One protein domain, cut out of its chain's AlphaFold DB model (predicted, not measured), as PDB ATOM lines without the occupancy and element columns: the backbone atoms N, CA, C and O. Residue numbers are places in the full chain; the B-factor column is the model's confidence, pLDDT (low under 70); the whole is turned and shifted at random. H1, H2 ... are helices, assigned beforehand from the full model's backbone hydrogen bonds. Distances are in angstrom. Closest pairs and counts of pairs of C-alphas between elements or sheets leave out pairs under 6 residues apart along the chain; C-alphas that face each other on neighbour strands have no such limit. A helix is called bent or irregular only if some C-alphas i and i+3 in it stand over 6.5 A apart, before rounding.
ATOM      1  N   LYS A  99       4.513  29.509  62.540       86.69
ATOM      2  CA  LYS A  99       5.917  29.918  62.563       86.69
ATOM      3  C   LYS A  99       6.181  31.255  63.263       86.69
ATOM      4  O   LYS A  99       7.334  31.600  63.446       86.69
ATOM      5  N   TYR A 100       5.155  32.044  63.593       88.31
ATOM      6  CA  TYR A 100       5.355  33.378  64.171       88.31
ATOM      7  C   TYR A 100       5.942  33.324  65.586       88.31
ATOM      8  O   TYR A 100       6.836  34.105  65.904       88.31
ATOM      9  N   ASP A 101       5.460  32.391  66.407       84.06
ATOM     10  CA  ASP A 101       5.888  32.217  67.801       84.06
ATOM     11  C   ASP A 101       6.946  31.110  67.958       84.06
ATOM     12  O   ASP A 101       7.340  30.800  69.074       84.06
ATOM     13  N   ASP A 102       7.424  30.512  66.860       87.31
ATOM     14  CA  ASP A 102       8.481  29.504  66.930       87.31
ATOM     15  C   ASP A 102       9.795  30.162  67.402       87.31
ATOM     16  O   ASP A 102      10.229  31.183  66.850       87.31
ATOM     17  N   ASP A 103      10.470  29.544  68.376       87.12
ATOM     18  CA  ASP A 103      11.797  29.942  68.888       87.12
ATOM     19  C   ASP A 103      12.929  29.508  67.937       87.12
ATOM     20  O   ASP A 103      13.970  28.983  68.325       87.12
ATOM     21  N   THR A 104      12.700  29.684  66.639       87.62
ATOM     22  CA  THR A 104      13.652  29.372  65.573       87.62
ATOM     23  C   THR A 104      14.102  30.658  64.890       87.62
ATOM     24  O   THR A 104      13.393  31.666  64.906       87.62
ATOM     25  N   LYS A 105      15.243  30.609  64.187       84.56
ATOM     26  CA  LYS A 105      15.690  31.714  63.318       84.56
ATOM     27  C   LYS A 105      14.606  32.130  62.311       84.56
ATOM     28  O   LYS A 105      14.463  33.308  62.003       84.56
ATOM     29  N   GLU A 106      13.819  31.171  61.817       84.19
ATOM     30  CA  GLU A 106      12.685  31.450  60.929       84.19
ATOM     31  C   GLU A 106      11.602  32.287  61.621       84.19
ATOM     32  O   GLU A 106      11.107  33.251  61.034       84.19
ATOM     33  N   GLY A 107      11.241  31.941  62.859       88.38
ATOM     34  CA  GLY A 107      10.241  32.683  63.624       88.38
ATOM     35  C   GLY A 107      10.686  34.106  63.952       88.38
ATOM     36  O   GLY A 107       9.910  35.045  63.777       88.38
ATOM     37  N   GLU A 108      11.957  34.301  64.308       88.94
ATOM     38  CA  GLU A 108      12.540  35.634  64.517       88.94
ATOM     39  C   GLU A 108      12.440  36.524  63.271       88.94
ATOM     40  O   GLU A 108      12.017  37.679  63.359       88.94
ATOM     41  N   ILE A 109      12.768  35.977  62.097       87.88
ATOM     42  CA  ILE A 109      12.676  36.687  60.815       87.88
ATOM     43  C   ILE A 109      11.231  37.094  60.513       87.88
ATOM     44  O   ILE A 109      10.962  38.226  60.108       87.88
ATOM     45  N   ILE A 110      10.282  36.184  60.735       88.44
ATOM     46  CA  ILE A 110       8.857  36.445  60.524       88.44
ATOM     47  C   ILE A 110       8.369  37.587  61.422       88.44
ATOM     48  O   ILE A 110       7.629  38.458  60.948       88.44
ATOM     49  N   ARG A 111       8.771  37.591  62.700       90.69
ATOM     50  CA  ARG A 111       8.419  38.653  63.652       90.69
ATOM     51  C   ARG A 111       8.966  40.000  63.193       90.69
ATOM     52  O   ARG A 111       8.190  40.944  63.075       90.69
ATOM     53  N   GLU A 112      10.236  40.064  62.799       89.00
ATOM     54  CA  GLU A 112      10.847  41.306  62.315       89.00
ATOM     55  C   GLU A 112      10.167  41.841  61.039       89.00
ATOM     56  O   GLU A 112       9.878  43.036  60.934       89.00
ATOM     57  N   MET A 113       9.866  40.977  60.060       88.12
ATOM     58  CA  MET A 113       9.144  41.395  58.850       88.12
ATOM     59  C   MET A 113       7.775  41.996  59.188       88.12
ATOM     60  O   MET A 113       7.379  43.012  58.608       88.12
ATOM     61  N   ASN A 114       7.049  41.372  60.118       90.06
ATOM     62  CA  ASN A 114       5.748  41.853  60.570       90.06
ATOM     63  C   ASN A 114       5.871  43.196  61.314       90.06
ATOM     64  O   ASN A 114       5.121  44.127  61.023       90.06
ATOM     65  N   GLU A 115       6.851  43.337  62.209       88.81
ATOM     66  CA  GLU A 115       7.143  44.584  62.935       88.81
ATOM     67  C   GLU A 115       7.484  45.742  61.985       88.81
ATOM     68  O   GLU A 115       7.026  46.870  62.178       88.81
ATOM     69  N   LYS A 116       8.183  45.459  60.878       85.81
ATOM     70  CA  LYS A 116       8.466  46.428  59.803       85.81
ATOM     71  C   LYS A 116       7.284  46.662  58.844       85.81
ATOM     72  O   LYS A 116       7.442  47.313  57.799       85.81
ATOM     73  N   LYS A 117       6.086  46.178  59.198       84.94
ATOM     74  CA  LYS A 117       4.821  46.329  58.457       84.94
ATOM     75  C   LYS A 117       4.893  45.793  57.024       84.94
ATOM     76  O   LYS A 117       4.354  46.400  56.098       84.94
ATOM     77  N   ILE A 118       5.601  44.686  56.809       84.19
ATOM     78  CA  ILE A 118       5.583  44.005  55.512       84.19
ATOM     79  C   ILE A 118       4.230  43.321  55.315       84.19
ATOM     80  O   ILE A 118       3.742  42.671  56.239       84.19
ATOM     81  N   PRO A 119       3.606  43.414  54.124       83.62
ATOM     82  CA  PRO A 119       2.338  42.746  53.873       83.62
ATOM     83  C   PRO A 119       2.418  41.242  54.169       83.62
ATOM     84  O   PRO A 119       3.258  40.527  53.633       83.62
ATOM     85  N   ASN A 120       1.501  40.702  54.967       86.25
ATOM     86  CA  ASN A 120       1.579  39.299  55.404       86.25
ATOM     87  C   ASN A 120       1.597  38.280  54.249       86.25
ATOM     88  O   ASN A 120       2.218  37.222  54.348       86.25
ATOM     89  N   LYS A 121       0.954  38.599  53.113       79.94
ATOM     90  CA  LYS A 121       1.008  37.772  51.894       79.94
ATOM     91  C   LYS A 121       2.442  37.613  51.370       79.94
ATOM     92  O   LYS A 121       2.786  36.540  50.878       79.94
ATOM     93  N   VAL A 122       3.253  38.663  51.491       83.31
ATOM     94  CA  VAL A 122       4.676  38.708  51.123       83.31
ATOM     95  C   VAL A 122       5.470  37.819  52.066       83.31
ATOM     96  O   VAL A 122       6.163  36.923  51.594       83.31
ATOM     97  N   ILE A 123       5.269  37.963  53.379       86.19
ATOM     98  CA  ILE A 123       5.911  37.112  54.395       86.19
ATOM     99  C   ILE A 123       5.605  35.628  54.132       86.19
ATOM    100  O   ILE A 123       6.504  34.795  54.084       86.19
ATOM    101  N   CYS A 124       4.343  35.276  53.862       83.31
ATOM    102  CA  CYS A 124       3.971  33.891  53.559       83.31
ATOM    103  C   CYS A 124       4.610  33.335  52.277       83.31
ATOM    104  O   CYS A 124       4.883  32.135  52.213       83.31
ATOM    105  N   ARG A 125       4.790  34.168  51.241       81.38
ATOM    106  CA  ARG A 125       5.513  33.765  50.025       81.38
ATOM    107  C   ARG A 125       7.003  33.589  50.324       81.38
ATOM    108  O   ARG A 125       7.580  32.623  49.838       81.38
ATOM    109  N   TYR A 126       7.582  34.462  51.154       81.94
ATOM    110  CA  TYR A 126       8.999  34.434  51.522       81.94
ATOM    111  C   TYR A 126       9.339  33.126  52.234       81.94
ATOM    112  O   TYR A 126      10.251  32.408  51.839       81.94
ATOM    113  N   MET A 127       8.488  32.732  53.180       78.81
ATOM    114  CA  MET A 127       8.630  31.475  53.914       78.81
ATOM    115  C   MET A 127       8.393  30.218  53.066       78.81
ATOM    116  O   MET A 127       8.402  29.112  53.609       78.81
ATOM    117  N   LYS A 128       8.112  30.366  51.760       76.62
ATOM    118  CA  LYS A 128       7.753  29.281  50.836       76.62
ATOM    119  C   LYS A 128       6.729  28.332  51.457       76.62
ATOM    120  O   LYS A 128       6.826  27.121  51.275       76.62
ATOM    121  N   CYS A 129       5.756  28.861  52.205       71.69
ATOM    122  CA  CYS A 129       4.737  28.045  52.856       71.69
ATOM    123  C   CYS A 129       3.959  27.266  51.781       71.69
ATOM    124  O   CYS A 129       3.060  27.819  51.139       71.69
ATOM    125  N   LYS A 130       4.331  26.000  51.556       63.28
ATOM    126  CA  LYS A 130       3.642  25.059  50.666       63.28
ATOM    127  C   LYS A 130       2.470  24.428  51.427       63.28
ATOM    128  O   LYS A 130       2.594  24.114  52.608       63.28
ATOM    129  N   GLY A 131       1.334  24.229  50.761       64.94
ATOM    130  CA  GLY A 131       0.182  23.528  51.341       64.94
ATOM    131  C   GLY A 131      -0.578  24.304  52.431       64.94
ATOM    132  O   GLY A 131      -0.735  25.521  52.346       64.94
ATOM    133  N   ALA A 132      -1.112  23.568  53.417       66.06
ATOM    134  CA  ALA A 132      -2.165  23.945  54.371       66.06
ATOM    135  C   ALA A 132      -1.811  25.062  55.390       66.06
ATOM    136  O   ALA A 132      -1.971  24.900  56.599       66.06
ATOM    137  N   CYS A 133      -1.359  26.229  54.923       82.00
ATOM    138  CA  CYS A 133      -1.129  27.409  55.756       82.00
ATOM    139  C   CYS A 133      -2.459  27.966  56.285       82.00
ATOM    140  O   CYS A 133      -3.236  28.553  55.529       82.00
ATOM    141  N   THR A 183       0.605  62.014  50.482       88.06
ATOM    142  CA  THR A 183       0.905  61.936  49.045       88.06
ATOM    143  C   THR A 183       2.348  61.501  48.782       88.06
ATOM    144  O   THR A 183       2.582  60.680  47.903       88.06
ATOM    145  N   LYS A 184       3.318  61.970  49.582       88.25
ATOM    146  CA  LYS A 184       4.735  61.596  49.434       88.25
ATOM    147  C   LYS A 184       4.963  60.106  49.686       88.25
ATOM    148  O   LYS A 184       5.645  59.458  48.895       88.25
ATOM    149  N   GLU A 185       4.396  59.559  50.759       89.75
ATOM    150  CA  GLU A 185       4.500  58.122  51.038       89.75
ATOM    151  C   GLU A 185       3.709  57.300  50.015       89.75
ATOM    152  O   GLU A 185       4.229  56.313  49.508       89.75
ATOM    153  N   ILE A 186       2.510  57.741  49.620       92.44
ATOM    154  CA  ILE A 186       1.722  57.085  48.566       92.44
ATOM    155  C   ILE A 186       2.531  57.007  47.267       92.44
ATOM    156  O   ILE A 186       2.637  55.940  46.665       92.44
ATOM    157  N   TYR A 187       3.166  58.108  46.863       93.31
ATOM    158  CA  TYR A 187       3.990  58.164  45.659       93.31
ATOM    159  C   TYR A 187       5.212  57.269  45.772       93.31
ATOM    160  O   TYR A 187       5.501  56.513  44.854       93.31
ATOM    161  N   LYS A 188       5.905  57.307  46.912       93.12
ATOM    162  CA  LYS A 188       7.037  56.420  47.182       93.12
ATOM    163  C   LYS A 188       6.641  54.949  47.063       93.12
ATOM    164  O   LYS A 188       7.420  54.160  46.540       93.12
ATOM    165  N   GLU A 189       5.451  54.572  47.524       93.25
ATOM    166  CA  GLU A 189       4.936  53.210  47.377       93.25
ATOM    167  C   GLU A 189       4.526  52.888  45.930       93.25
ATOM    168  O   GLU A 189       4.789  51.776  45.471       93.25
ATOM    169  N   LEU A 190       3.950  53.841  45.188       93.12
ATOM    170  CA  LEU A 190       3.620  53.678  43.766       93.12
ATOM    171  C   LEU A 190       4.855  53.575  42.872       93.12
ATOM    172  O   LEU A 190       4.847  52.795  41.925       93.12
ATOM    173  N   LEU A 191       5.932  54.301  43.180       92.69
ATOM    174  CA  LEU A 191       7.195  54.237  42.439       92.69
ATOM    175  C   LEU A 191       7.856  52.855  42.522       92.69
ATOM    176  O   LEU A 191       8.654  52.504  41.662       92.69
ATOM    177  N   LYS A 192       7.495  52.027  43.508       93.44
ATOM    178  CA  LYS A 192       7.934  50.621  43.566       93.44
ATOM    179  C   LYS A 192       7.258  49.745  42.505       93.44
ATOM    180  O   LYS A 192       7.657  48.598  42.321       93.44
ATOM    181  N   LEU A 193       6.227  50.264  41.834       93.75
ATOM    182  CA  LEU A 193       5.425  49.571  40.826       93.75
ATOM    183  C   LEU A 193       5.763  50.002  39.387       93.75
ATOM    184  O   LEU A 193       5.059  49.588  38.474       93.75
ATOM    185  N   THR A 194       6.814  50.803  39.168       89.50
ATOM    186  CA  THR A 194       7.215  51.316  37.837       89.50
ATOM    187  C   THR A 194       7.464  50.218  36.802       89.50
ATOM    188  O   THR A 194       7.221  50.414  35.622       89.50
ATOM    189  N   GLU A 195       7.911  49.036  37.230       89.62
ATOM    190  CA  GLU A 195       8.119  47.876  36.347       89.62
ATOM    191  C   GLU A 195       6.809  47.154  35.964       89.62
ATOM    192  O   GLU A 195       6.826  46.239  35.144       89.62
ATOM    193  N   TYR A 196       5.676  47.523  36.573       92.38
ATOM    194  CA  TYR A 196       4.414  46.769  36.526       92.38
ATOM    195  C   TYR A 196       3.212  47.572  36.027       92.38
ATOM    196  O   TYR A 196       2.147  46.998  35.789       92.38
ATOM    197  N   ILE A 197       3.362  48.886  35.917       92.50
ATOM    198  CA  ILE A 197       2.363  49.814  35.395       92.50
ATOM    199  C   ILE A 197       3.072  50.609  34.312       92.50
ATOM    200  O   ILE A 197       4.199  51.052  34.523       92.50
ATOM    201  N   ASP A 198       2.438  50.772  33.155       92.06
ATOM    202  CA  ASP A 198       3.000  51.614  32.110       92.06
ATOM    203  C   ASP A 198       3.161  53.059  32.615       92.06
ATOM    204  O   ASP A 198       2.371  53.555  33.422       92.06
ATOM    205  N   ASN A 199       4.221  53.730  32.162       90.31
ATOM    206  CA  ASN A 199       4.598  55.044  32.684       90.31
ATOM    207  C   ASN A 199       3.481  56.085  32.529       90.31
ATOM    208  O   ASN A 199       3.322  56.938  33.400       90.31
ATOM    209  N   GLU A 200       2.709  56.032  31.442       92.94
ATOM    210  CA  GLU A 200       1.628  56.989  31.197       92.94
ATOM    211  C   GLU A 200       0.466  56.768  32.167       92.94
ATOM    212  O   GLU A 200       0.032  57.709  32.834       92.94
ATOM    213  N   ARG A 201       0.033  55.522  32.362       92.69
ATOM    214  CA  ARG A 201      -1.002  55.189  33.343       92.69
ATOM    215  C   ARG A 201      -0.551  55.426  34.777       92.69
ATOM    216  O   ARG A 201      -1.338  55.884  35.600       92.69
ATOM    217  N   GLN A 202       0.717  55.175  35.103       92.75
ATOM    218  CA  GLN A 202       1.249  55.493  36.428       92.75
ATOM    219  C   GLN A 202       1.202  57.003  36.696       92.75
ATOM    220  O   GLN A 202       0.784  57.407  37.783       92.75
ATOM    221  N   LYS A 203       1.577  57.836  35.715       92.88
ATOM    222  CA  LYS A 203       1.440  59.298  35.809       92.88
ATOM    223  C   LYS A 203      -0.019  59.708  35.988       92.88
ATOM    224  O   LYS A 203      -0.287  60.540  36.847       92.88
ATOM    225  N   GLN A 204      -0.949  59.105  35.246       94.81
ATOM    226  CA  GLN A 204      -2.387  59.365  35.400       94.81
ATOM    227  C   GLN A 204      -2.872  59.043  36.815       94.81
ATOM    228  O   GLN A 204      -3.476  59.890  37.462       94.81
ATOM    229  N   ILE A 205      -2.532  57.865  37.345       94.31
ATOM    230  CA  ILE A 205      -2.895  57.463  38.712       94.31
ATOM    231  C   ILE A 205      -2.287  58.408  39.751       94.31
ATOM    232  O   ILE A 205      -2.954  58.792  40.713       94.31
ATOM    233  N   MET A 206      -1.019  58.788  39.577       94.06
ATOM    234  CA  MET A 206      -0.383  59.776  40.442       94.06
ATOM    235  C   MET A 206      -1.106  61.119  40.375       94.06
ATOM    236  O   MET A 206      -1.317  61.724  41.419       94.06
ATOM    237  N   GLU A 207      -1.538  61.557  39.195       93.88
ATOM    238  CA  GLU A 207      -2.300  62.793  39.025       93.88
ATOM    239  C   GLU A 207      -3.690  62.700  39.675       93.88
ATOM    240  O   GLU A 207      -4.085  63.626  40.381       93.88
ATOM    241  N   TYR A 208      -4.385  61.559  39.572       95.31
ATOM    242  CA  TYR A 208      -5.636  61.315  40.304       95.31
ATOM    243  C   TYR A 208      -5.428  61.420  41.818       95.31
ATOM    244  O   TYR A 208      -6.207  62.061  42.517       95.31
ATOM    245  N   ILE A 209      -4.336  60.863  42.347       92.44
ATOM    246  CA  ILE A 209      -3.997  60.961  43.775       92.44
ATOM    247  C   ILE A 209      -3.611  62.394  44.156       92.44
ATOM    248  O   ILE A 209      -4.021  62.889  45.206       92.44
ATOM    249  N   LYS A 210      -2.848  63.093  43.314       91.12
ATOM    250  CA  LYS A 210      -2.484  64.499  43.527       91.12
ATOM    251  C   LYS A 210      -3.721  65.375  43.669       91.12
ATOM    252  O   LYS A 210      -3.815  66.167  44.604       91.12
ATOM    253  N   ASN A 211      -4.651  65.187  42.737       90.69
ATOM    254  CA  ASN A 211      -5.858  65.985  42.589       90.69
ATOM    255  C   ASN A 211      -7.004  65.456  43.450       90.69
ATOM    256  O   ASN A 211      -8.058  66.083  43.496       90.69
ATOM    257  N   LYS A 212      -6.778  64.351  44.176       91.44
ATOM    258  CA  LYS A 212      -7.766  63.716  45.051       91.44
ATOM    259  C   LYS A 212      -9.047  63.347  44.289       91.44
ATOM    260  O   LYS A 212     -10.151  63.471  44.808       91.44
ATOM    261  N   ASP A 213      -8.871  62.885  43.056       91.31
ATOM    262  CA  ASP A 213      -9.926  62.510  42.120       91.31
ATOM    263  C   ASP A 213     -10.474  61.120  42.464       91.31
ATOM    264  O   ASP A 213      -9.911  60.083  42.101       91.31
ATOM    265  N   LEU A 214     -11.554  61.112  43.243       88.88
ATOM    266  CA  LEU A 214     -12.178  59.895  43.744       88.88
ATOM    267  C   LEU A 214     -12.726  59.010  42.620       88.88
ATOM    268  O   LEU A 214     -12.515  57.800  42.658       88.88
ATOM    269  N   GLU A 215     -13.422  59.593  41.644       89.50
ATOM    270  CA  GLU A 215     -14.109  58.847  40.586       89.50
ATOM    271  C   GLU A 215     -13.105  58.077  39.723       89.50
ATOM    272  O   GLU A 215     -13.225  56.858  39.550       89.50
ATOM    273  N   ASN A 216     -12.052  58.761  39.270       93.19
ATOM    274  CA  ASN A 216     -11.012  58.139  38.457       93.19
ATOM    275  C   ASN A 216     -10.116  57.195  39.270       93.19
ATOM    276  O   ASN A 216      -9.702  56.148  38.777       93.19
ATOM    277  N   LEU A 217      -9.842  57.486  40.547       91.69
ATOM    278  CA  LEU A 217      -9.102  56.532  41.377       91.69
ATOM    279  C   LEU A 217      -9.923  55.262  41.659       91.69
ATOM    280  O   LEU A 217      -9.364  54.167  41.757       91.69
ATOM    281  N   GLN A 218     -11.246  55.392  41.784       87.81
ATOM    282  CA  GLN A 218     -12.147  54.267  42.006       87.81
ATOM    283  C   GLN A 218     -12.227  53.345  40.782       87.81
ATOM    284  O   GLN A 218     -12.268  52.125  40.960       87.81
ATOM    285  N   SER A 219     -12.195  53.887  39.562       90.38
ATOM    286  CA  SER A 219     -12.166  53.080  38.333       90.38
ATOM    287  C   SER A 219     -10.859  52.281  38.181       90.38
ATOM    288  O   SER A 219     -10.878  51.141  37.713       90.38
ATOM    289  N   GLU A 220      -9.737  52.804  38.686       93.62
ATOM    290  CA  GLU A 220      -8.417  52.150  38.664       93.62
ATOM    291  C   GLU A 220      -8.175  51.167  39.830       93.62
ATOM    292  O   GLU A 220      -7.185  50.423  39.859       93.62
ATOM    293  N   ALA A 221      -9.074  51.124  40.816       88.38
ATOM    294  CA  ALA A 221      -8.809  50.487  42.102       88.38
ATOM    295  C   ALA A 221      -8.540  48.973  42.024       88.38
ATOM    296  O   ALA A 221      -7.665  48.444  42.728       88.38
ATOM    297  N   ALA A 222      -9.285  48.271  41.167       85.56
ATOM    298  CA  ALA A 222      -9.146  46.830  40.974       85.56
ATOM    299  C   ALA A 222      -7.791  46.477  40.341       85.56
ATOM    300  O   ALA A 222      -7.111  45.558  40.806       85.56
ATOM    301  N   LEU A 223      -7.373  47.248  39.332       91.94
ATOM    302  CA  LEU A 223      -6.089  47.073  38.663       91.94
ATOM    303  C   LEU A 223      -4.930  47.323  39.628       91.94
ATOM    304  O   LEU A 223      -4.048  46.475  39.754       91.94
ATOM    305  N   LEU A 224      -4.946  48.458  40.334       92.00
ATOM    306  CA  LEU A 224      -3.904  48.807  41.299       92.00
ATOM    307  C   LEU A 224      -3.726  47.722  42.360       92.00
ATOM    308  O   LEU A 224      -2.602  47.310  42.657       92.00
ATOM    309  N   SER A 225      -4.838  47.221  42.898       88.19
ATOM    310  CA  SER A 225      -4.826  46.150  43.896       88.19
ATOM    311  C   SER A 225      -4.165  44.872  43.364       88.19
ATOM    312  O   SER A 225      -3.383  44.234  44.077       88.19
ATOM    313  N   ASP A 226      -4.435  44.506  42.109       89.56
ATOM    314  CA  ASP A 226      -3.819  43.346  41.464       89.56
ATOM    315  C   ASP A 226      -2.323  43.556  41.164       89.56
ATOM    316  O   ASP A 226      -1.499  42.686  41.466       89.56
ATOM    317  N   VAL A 227      -1.942  44.726  40.648       93.94
ATOM    318  CA  VAL A 227      -0.542  45.055  40.343       93.94
ATOM    319  C   VAL A 227       0.322  45.060  41.603       93.94
ATOM    320  O   VAL A 227       1.364  44.401  41.632       93.94
ATOM    321  N   ILE A 228      -0.124  45.721  42.676       91.94
ATOM    322  CA  ILE A 228       0.564  45.713  43.977       91.94
ATOM    323  C   ILE A 228       0.793  44.272  44.437       91.94
ATOM    324  O   ILE A 228       1.875  43.900  44.897       91.94
ATOM    325  N   GLN A 229      -0.231  43.432  44.290       87.00
ATOM    326  CA  GLN A 229      -0.183  42.035  44.683       87.00
ATOM    327  C   GLN A 229       0.806  41.201  43.848       87.00
ATOM    328  O   GLN A 229       1.417  40.276  44.407       87.00
ATOM    329  N   ARG A 230       0.931  41.476  42.543       90.06
ATOM    330  CA  ARG A 230       1.886  40.825  41.632       90.06
ATOM    331  C   ARG A 230       3.318  41.298  41.879       90.06
ATOM    332  O   ARG A 230       4.170  40.463  42.157       90.06
ATOM    333  N   SER A 231       3.563  42.605  41.923       92.88
ATOM    334  CA  SER A 231       4.895  43.174  42.187       92.88
ATOM    335  C   SER A 231       5.515  42.633  43.478       92.88
ATOM    336  O   SER A 231       6.591  42.028  43.496       92.88
ATOM    337  N   ASN A 232       4.756  42.720  44.568       90.81
ATOM    338  CA  ASN A 232       5.164  42.207  45.869       90.81
ATOM    339  C   ASN A 232       5.461  40.700  45.869       90.81
ATOM    340  O   ASN A 232       6.277  40.219  46.653       90.81
ATOM    341  N   ALA A 233       4.783  39.929  45.019       85.19
ATOM    342  CA  ALA A 233       5.008  38.497  44.897       85.19
ATOM    343  C   ALA A 233       6.362  38.143  44.295       85.19
ATOM    344  O   ALA A 233       7.016  37.192  44.733       85.19
ATOM    345  N   GLU A 234       6.727  38.865  43.247       88.31
ATOM    346  CA  GLU A 234       7.920  38.603  42.466       88.31
ATOM    347  C   GLU A 234       9.163  39.008  43.239       88.31
ATOM    348  O   GLU A 234      10.063  38.182  43.381       88.31
ATOM    349  N   LYS A 235       9.168  40.197  43.861       88.25
ATOM    350  CA  LYS A 235      10.299  40.659  44.688       88.25
ATOM    351  C   LYS A 235      10.634  39.671  45.805       88.25
ATOM    352  O   LYS A 235      11.801  39.386  46.057       88.25
ATOM    353  N   VAL A 236       9.615  39.075  46.423       85.19
ATOM    354  CA  VAL A 236       9.791  37.985  47.392       85.19
ATOM    355  C   VAL A 236      10.412  36.753  46.760       85.19
ATOM    356  O   VAL A 236      11.353  36.183  47.301       85.19
ATOM    357  N   THR A 237       9.867  36.321  45.625       83.69
ATOM    358  CA  THR A 237      10.324  35.106  44.950       83.69
ATOM    359  C   THR A 237      11.794  35.230  44.555       83.69
ATOM    360  O   THR A 237      12.550  34.298  44.816       83.69
ATOM    361  N   MET A 238      12.209  36.377  44.007       84.25
ATOM    362  CA  MET A 238      13.609  36.677  43.685       84.25
ATOM    363  C   MET A 238      14.498  36.569  44.925       84.25
ATOM    364  O   MET A 238      15.391  35.728  44.967       84.25
ATOM    365  N   TYR A 239      14.162  37.305  45.990       81.06
ATOM    366  CA  TYR A 239      14.952  37.314  47.223       81.06
ATOM    367  C   TYR A 239      15.141  35.905  47.813       81.06
ATOM    368  O   TYR A 239      16.236  35.533  48.225       81.06
ATOM    369  N   THR A 240      14.091  35.076  47.775       76.56
ATOM    370  CA  THR A 240      14.143  33.689  48.270       76.56
ATOM    371  C   THR A 240      14.844  32.676  47.360       76.56
ATOM    372  O   THR A 240      15.073  31.540  47.787       76.56
ATOM    373  N   LYS A 241      15.077  33.006  46.084       75.69
ATOM    374  CA  LYS A 241      15.822  32.148  45.150       75.69
ATOM    375  C   LYS A 241      17.320  32.391  45.280       75.69
ATOM    376  O   LYS A 241      18.074  31.423  45.304       75.69
ATOM    377  N   ASP A 242      17.709  33.654  45.424       71.56
ATOM    378  CA  ASP A 242      19.112  34.069  45.525       71.56
ATOM    379  C   ASP A 242      19.748  33.609  46.846       71.56
ATOM    380  O   ASP A 242      20.935  33.298  46.906       71.56
ATOM    381  N   HIS A 243      18.934  33.481  47.898       66.50
ATOM    382  CA  HIS A 243      19.370  33.071  49.229       66.50
ATOM    383  C   HIS A 243      18.855  31.648  49.487       66.50
ATOM    384  O   HIS A 243      17.688  31.434  49.817       66.50
ATOM    385  N   LYS A 244      19.722  30.649  49.253       63.06
ATOM    386  CA  LYS A 244      19.408  29.214  49.440       63.06
ATOM    387  C   LYS A 244      19.060  28.867  50.895       63.06
ATOM    388  O   LYS A 244      18.346  27.894  51.124       63.06
ATOM    389  N   GLU A 245      19.523  29.675  51.846       68.12
ATOM    390  CA  GLU A 245      19.219  29.585  53.275       68.12
ATOM    391  C   GLU A 245      18.242  30.686  53.709       68.12
ATOM    392  O   GLU A 245      18.062  31.690  53.016       68.12
ATOM    393  N   VAL A 246      17.604  30.511  54.871       66.62
ATOM    394  CA  VAL A 246      16.704  31.519  55.450       66.62
ATOM    395  C   VAL A 246      17.535  32.705  55.953       66.62
ATOM    396  O   VAL A 246      17.912  32.778  57.121       66.62
ATOM    397  N   VAL A 247      17.850  33.633  55.049       71.75
ATOM    398  CA  VAL A 247      18.576  34.871  55.358       71.75
ATOM    399  C   VAL A 247      17.586  35.966  55.738       71.75
ATOM    400  O   VAL A 247      16.628  36.232  55.009       71.75
ATOM    401  N   LYS A 248      17.833  36.602  56.887       78.31
ATOM    402  CA  LYS A 248      17.025  37.695  57.437       78.31
ATOM    403  C   LYS A 248      16.861  38.822  56.402       78.31
ATOM    404  O   LYS A 248      17.872  39.296  55.889       78.31
ATOM    405  N   PRO A 249      15.625  39.259  56.093       80.69
ATOM    406  CA  PRO A 249      15.382  40.300  55.111       80.69
ATOM    407  C   PRO A 249      15.996  41.617  55.570       80.69
ATOM    408  O   PRO A 249      15.627  42.183  56.602       80.69
ATOM    409  N   ASP A 250      16.929  42.115  54.771       85.12
ATOM    410  CA  ASP A 250      17.576  43.395  55.014       85.12
ATOM    411  C   ASP A 250      16.663  44.585  54.661       85.12
ATOM    412  O   ASP A 250      15.597  44.458  54.049       85.12
ATOM    413  N   ASN A 251      17.082  45.792  55.042       86.81
ATOM    414  CA  ASN A 251      16.309  47.003  54.761       86.81
ATOM    415  C   ASN A 251      16.158  47.283  53.254       86.81
ATOM    416  O   ASN A 251      15.176  47.910  52.855       86.81
ATOM    417  N   ASN A 252      17.078  46.808  52.412       87.94
ATOM    418  CA  ASN A 252      17.019  47.014  50.967       87.94
ATOM    419  C   ASN A 252      15.860  46.220  50.345       87.94
ATOM    420  O   ASN A 252      15.039  46.780  49.619       87.94
ATOM    421  N   PHE A 253      15.726  44.940  50.696       87.38
ATOM    422  CA  PHE A 253      14.593  44.112  50.290       87.38
ATOM    423  C   PHE A 253      13.261  44.706  50.756       87.38
ATOM    424  O   PHE A 253      12.330  44.869  49.966       87.38
ATOM    425  N   LEU A 254      13.177  45.078  52.031       85.19
ATOM    426  CA  LEU A 254      11.949  45.587  52.641       85.19
ATOM    427  C   LEU A 254      11.480  46.901  52.000       85.19
ATOM    428  O   LEU A 254      10.277  47.121  51.852       85.19
ATOM    429  N   ASN A 255      12.420  47.750  51.578       86.94
ATOM    430  CA  ASN A 255      12.126  48.998  50.878       86.94
ATOM    431  C   ASN A 255      11.585  48.779  49.459       86.94
ATOM    432  O   ASN A 255      10.862  49.640  48.966       86.94
ATOM    433  N   LYS A 256      11.860  47.632  48.827       88.44
ATOM    434  CA  LYS A 256      11.317  47.276  47.504       88.44
ATOM    435  C   LYS A 256       9.871  46.770  47.555       88.44
ATOM    436  O   LYS A 256       9.220  46.712  46.520       88.44
ATOM    437  N   ILE A 257       9.351  46.415  48.732       90.62
ATOM    438  CA  ILE A 257       7.970  45.942  48.899       90.62
ATOM    439  C   ILE A 257       6.997  47.125  48.989       90.62
ATOM    440  O   ILE A 257       7.188  48.028  49.805       90.62
ATOM    441  N   CYS A 258       5.934  47.091  48.181       90.94
ATOM    442  CA  CYS A 258       4.846  48.065  48.175       90.94
ATOM    443  C   CYS A 258       3.843  47.799  49.316       90.94
ATOM    444  O   CYS A 258       3.324  46.690  49.461       90.94
ATOM    445  N   LYS A 259       3.549  48.816  50.131       88.81
ATOM    446  CA  LYS A 259       2.690  48.751  51.332       88.81
ATOM    447  C   LYS A 259       1.337  49.452  51.159       88.81
ATOM    448  O   LYS A 259       0.590  49.580  52.127       88.81
ATOM    449  N   LEU A 260       1.028  49.922  49.953       88.69
ATOM    450  CA  LEU A 260      -0.163  50.721  49.681       88.69
ATOM    451  C   LEU A 260      -1.463  49.903  49.819       88.69
ATOM    452  O   LEU A 260      -1.536  48.764  49.356       88.69
ATOM    453  N   ASN A 261      -2.500  50.500  50.423       84.88
ATOM    454  CA  ASN A 261      -3.854  49.935  50.500       84.88
ATOM    455  C   ASN A 261      -4.853  50.862  49.794       84.88
ATOM    456  O   ASN A 261      -5.218  51.908  50.327       84.88
ATOM    457  N   VAL A 262      -5.312  50.440  48.616       86.12
ATOM    458  CA  VAL A 262      -6.186  51.225  47.734       86.12
ATOM    459  C   VAL A 262      -7.540  51.541  48.383       86.12
ATOM    460  O   VAL A 262      -8.005  52.671  48.302       86.12
ATOM    461  N   ASN A 263      -8.147  50.596  49.106       79.00
ATOM    462  CA  ASN A 263      -9.461  50.809  49.727       79.00
ATOM    463  C   ASN A 263      -9.435  51.900  50.805       79.00
ATOM    464  O   ASN A 263     -10.408  52.633  50.966       79.00
ATOM    465  N   ASN A 264      -8.323  52.018  51.536       80.44
ATOM    466  CA  ASN A 264      -8.161  53.074  52.532       80.44
ATOM    467  C   ASN A 264      -8.026  54.455  51.875       80.44
ATOM    468  O   ASN A 264      -8.504  55.430  52.446       80.44
ATOM    469  N   LEU A 265      -7.408  54.528  50.688       85.12
ATOM    470  CA  LEU A 265      -7.321  55.767  49.913       85.12
ATOM    471  C   LEU A 265      -8.709  56.222  49.459       85.12
ATOM    472  O   LEU A 265      -9.086  57.357  49.717       85.12
ATOM    473  N   LEU A 266      -9.486  55.321  48.848       84.94
ATOM    474  CA  LEU A 266     -10.837  55.638  48.371       84.94
ATOM    475  C   LEU A 266     -11.754  56.093  49.508       84.94
ATOM    476  O   LEU A 266     -12.448  57.093  49.383       84.94
ATOM    477  N   LEU A 267     -11.714  55.386  50.639       79.38
ATOM    478  CA  LEU A 267     -12.469  55.759  51.830       79.38
ATOM    479  C   LEU A 267     -12.082  57.150  52.346       79.38
ATOM    480  O   LEU A 267     -12.957  57.925  52.712       79.38
ATOM    481  N   TYR A 268     -10.781  57.457  52.399       85.44
ATOM    482  CA  TYR A 268     -10.319  58.778  52.818       85.44
ATOM    483  C   TYR A 268     -10.851  59.868  51.878       85.44
ATOM    484  O   TYR A 268     -11.365  60.870  52.362       85.44
ATOM    485  N   LEU A 269     -10.759  59.663  50.560       86.31
ATOM    486  CA  LEU A 269     -11.219  60.634  49.564       86.31
ATOM    487  C   LEU A 269     -12.731  60.872  49.620       86.31
ATOM    488  O   LEU A 269     -13.154  62.019  49.545       86.31
ATOM    489  N   GLU A 270     -13.539  59.822  49.785       80.06
ATOM    490  CA  GLU A 270     -14.995  59.969  49.932       80.06
ATOM    491  C   GLU A 270     -15.345  60.784  51.187       80.06
ATOM    492  O   GLU A 270     -16.168  61.695  51.119       80.06
ATOM    493  N   LEU A 271     -14.687  60.508  52.321       78.31
ATOM    494  CA  LEU A 271     -14.895  61.274  53.555       78.31
ATOM    495  C   LEU A 271     -14.441  62.732  53.399       78.31
ATOM    496  O   LEU A 271     -15.173  63.648  53.761       78.31
ATOM    497  N   GLU A 272     -13.268  62.963  52.807       79.88
ATOM    498  CA  GLU A 272     -12.740  64.312  52.605       79.88
ATOM    499  C   GLU A 272     -13.584  65.137  51.622       79.88
ATOM    500  O   GLU A 272     -13.807  66.325  51.858       79.88
ATOM    501  N   SER A 273     -14.045  64.536  50.517       77.75
ATOM    502  CA  SER A 273     -14.884  65.217  49.525       77.75
ATOM    503  C   SER A 273     -16.144  65.782  50.177       77.75
ATOM    504  O   SER A 273     -16.484  66.944  49.960       77.75
ATOM    505  N   ARG A 274     -16.792  64.994  51.043       69.62
ATOM    506  CA  ARG A 274     -18.009  65.418  51.742       69.62
ATOM    507  C   ARG A 274     -17.743  66.360  52.915       69.62
ATOM    508  O   ARG A 274     -18.559  67.240  53.174       69.62
ATOM    509  N   ASP A 275     -16.605  66.251  53.596       69.81
ATOM    510  CA  ASP A 275     -16.223  67.208  54.648       69.81
ATOM    511  C   ASP A 275     -15.944  68.614  54.079       69.81
ATOM    512  O   ASP A 275     -16.308  69.619  54.700       69.81
ATOM    513  N   LYS A 276     -15.354  68.707  52.874       68.81
ATOM    514  CA  LYS A 276     -15.131  69.984  52.165       68.81
ATOM    515  C   LYS A 276     -16.437  70.692  51.814       68.81
ATOM    516  O   LYS A 276     -16.529  71.909  51.966       68.81
ATOM    517  N   GLU A 277     -17.447  69.937  51.393       61.03
ATOM    518  CA  GLU A 277     -18.792  70.459  51.125       61.03
ATOM    519  C   GLU A 277     -19.468  70.979  52.411       61.03
ATOM    520  O   GLU A 277     -20.189  71.978  52.373       61.03
ATOM    521  N   ASN A 278     -19.153  70.385  53.569       55.03
ATOM    522  CA  ASN A 278     -19.749  70.699  54.873       55.03
ATOM    523  C   ASN A 278     -18.967  71.721  55.733       55.03
ATOM    524  O   ASN A 278     -19.268  71.908  56.911       55.03
ATOM    525  N   LYS A 279     -18.010  72.460  55.148       51.84
ATOM    526  CA  LYS A 279     -17.305  73.615  55.759       51.84
ATOM    527  C   LYS A 279     -16.504  73.338  57.048       51.84
ATOM    528  O   LYS A 279     -16.193  74.288  57.775       51.84
ATOM    529  N   LEU A 280     -16.087  72.101  57.330       48.50
ATOM    530  CA  LEU A 280     -15.092  71.855  58.384       48.50
ATOM    531  C   LEU A 280     -13.705  72.303  57.881       48.50
ATOM    532  O   LEU A 280     -13.151  71.768  56.927       48.50
ATOM    533  N   LYS A 281     -13.181  73.376  58.486       43.84
ATOM    534  CA  LYS A 281     -12.122  74.250  57.939       43.84
ATOM    535  C   LYS A 281     -10.679  73.734  58.015       43.84
ATOM    536  O   LYS A 281      -9.774  74.500  57.686       43.84
ATOM    537  N   THR A 282     -10.410  72.499  58.426       44.62
ATOM    538  CA  THR A 282      -9.022  72.062  58.652       44.62
ATOM    539  C   THR A 282      -8.590  70.951  57.693       44.62
ATOM    540  O   THR A 282      -9.142  69.852  57.740       44.62
ATOM    541  N   PRO A 283      -7.569  71.186  56.843       49.75
ATOM    542  CA  PRO A 283      -6.961  70.136  56.041       49.75
ATOM    543  C   PRO A 283      -6.162  69.218  56.964       49.75
ATOM    544  O   PRO A 283      -5.018  69.504  57.316       49.75
ATOM    545  N   TYR A 284      -6.754  68.105  57.382       61.69
ATOM    546  CA  TYR A 284      -5.997  67.075  58.075       61.69
ATOM    547  C   TYR A 284      -5.441  66.072  57.063       61.69
ATOM    548  O   TYR A 284      -6.184  65.383  56.368       61.69
ATOM    549  N   ASN A 285      -4.117  65.882  57.068       68.75
ATOM    550  CA  ASN A 285      -3.453  64.745  56.408       68.75
ATOM    551  C   ASN A 285      -3.850  63.389  57.029       68.75
ATOM    552  O   ASN A 285      -3.330  62.345  56.636       68.75
TER     553      ASN A 285
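Overview. This is residues 99 to 133 and 183 to 285 of the 526 residues of an uncharacterized protein of Methanosarcina mazei (UniProt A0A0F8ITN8). A long, kinked helix, H5, is the spine of this elongated domain: the hairpin of H1 and H2 packs on its later part through H2, H3 and H4 form a second hairpin beside it, and H7 packs on its first part. The printed part has 138 residues with seven named helices, H1 to H7 in order, and no named strand: all helix. It is loose, with a radius of gyration of the C-alphas of 17.9 A and spans of 55 by 32 by 28 A.

Arrangement. H1, residues 105 to 115, and H2, residues 120 to 126, form a hairpin; their closest C-alphas, Ile 110 and Ile 123, are 6.8 A apart. H2 touches residues 232 to 240 alone of the hub H5, residues 214 to 242, at a shallow tilt of 29 degrees, closest at C-alphas Tyr 126 and Val 236, 5.5 A. H3, residues 183 to 193, and H4, residues 199 to 211, form a hairpin, closest at C-alphas Thr 183 and Lys 210, 7.0 A. H4 touches H5 at a steep tilt of 54 degrees, closest at C-alphas Tyr 208 and Leu 217, 6.0 A. H6, residues 251 to 256, only just touches H5, with 3 pairs of C-alphas within 8 A, the closest Lys 235 and Lys 256, 7.3 A. H7, residues 262 to 277, touches residues 214 to 225 alone of H5, opposite ways at 28 degrees, closest at C-alphas Leu 214 and Leu 269, 5.9 A. Every O i to N i+4 pair is within hydrogen-bond range in H1, H2, H4, H6 and H7, against 5 of 7 in H3 and 22 of 25 in H5.

Along the chain. H1 begins at C-alpha 105 (15.690, 31.714, 63.318). H5 measures 40.6 A and is irregular, with C-alphas 219 and 222 7.4 A apart and a kink of 51 degrees near residue 222. H7, 23.2 A, ends at C-alpha 277 (-18.792, 70.459, 51.125).

Size, cuts and confidence. Residues 134 to 182 are not printed, and C-alphas 133 and 183 are 35.2 A apart. Of the links printed whole, none is long. Residues 130 to 132, 243 to 246 and 274 to 285 have pLDDT under 70.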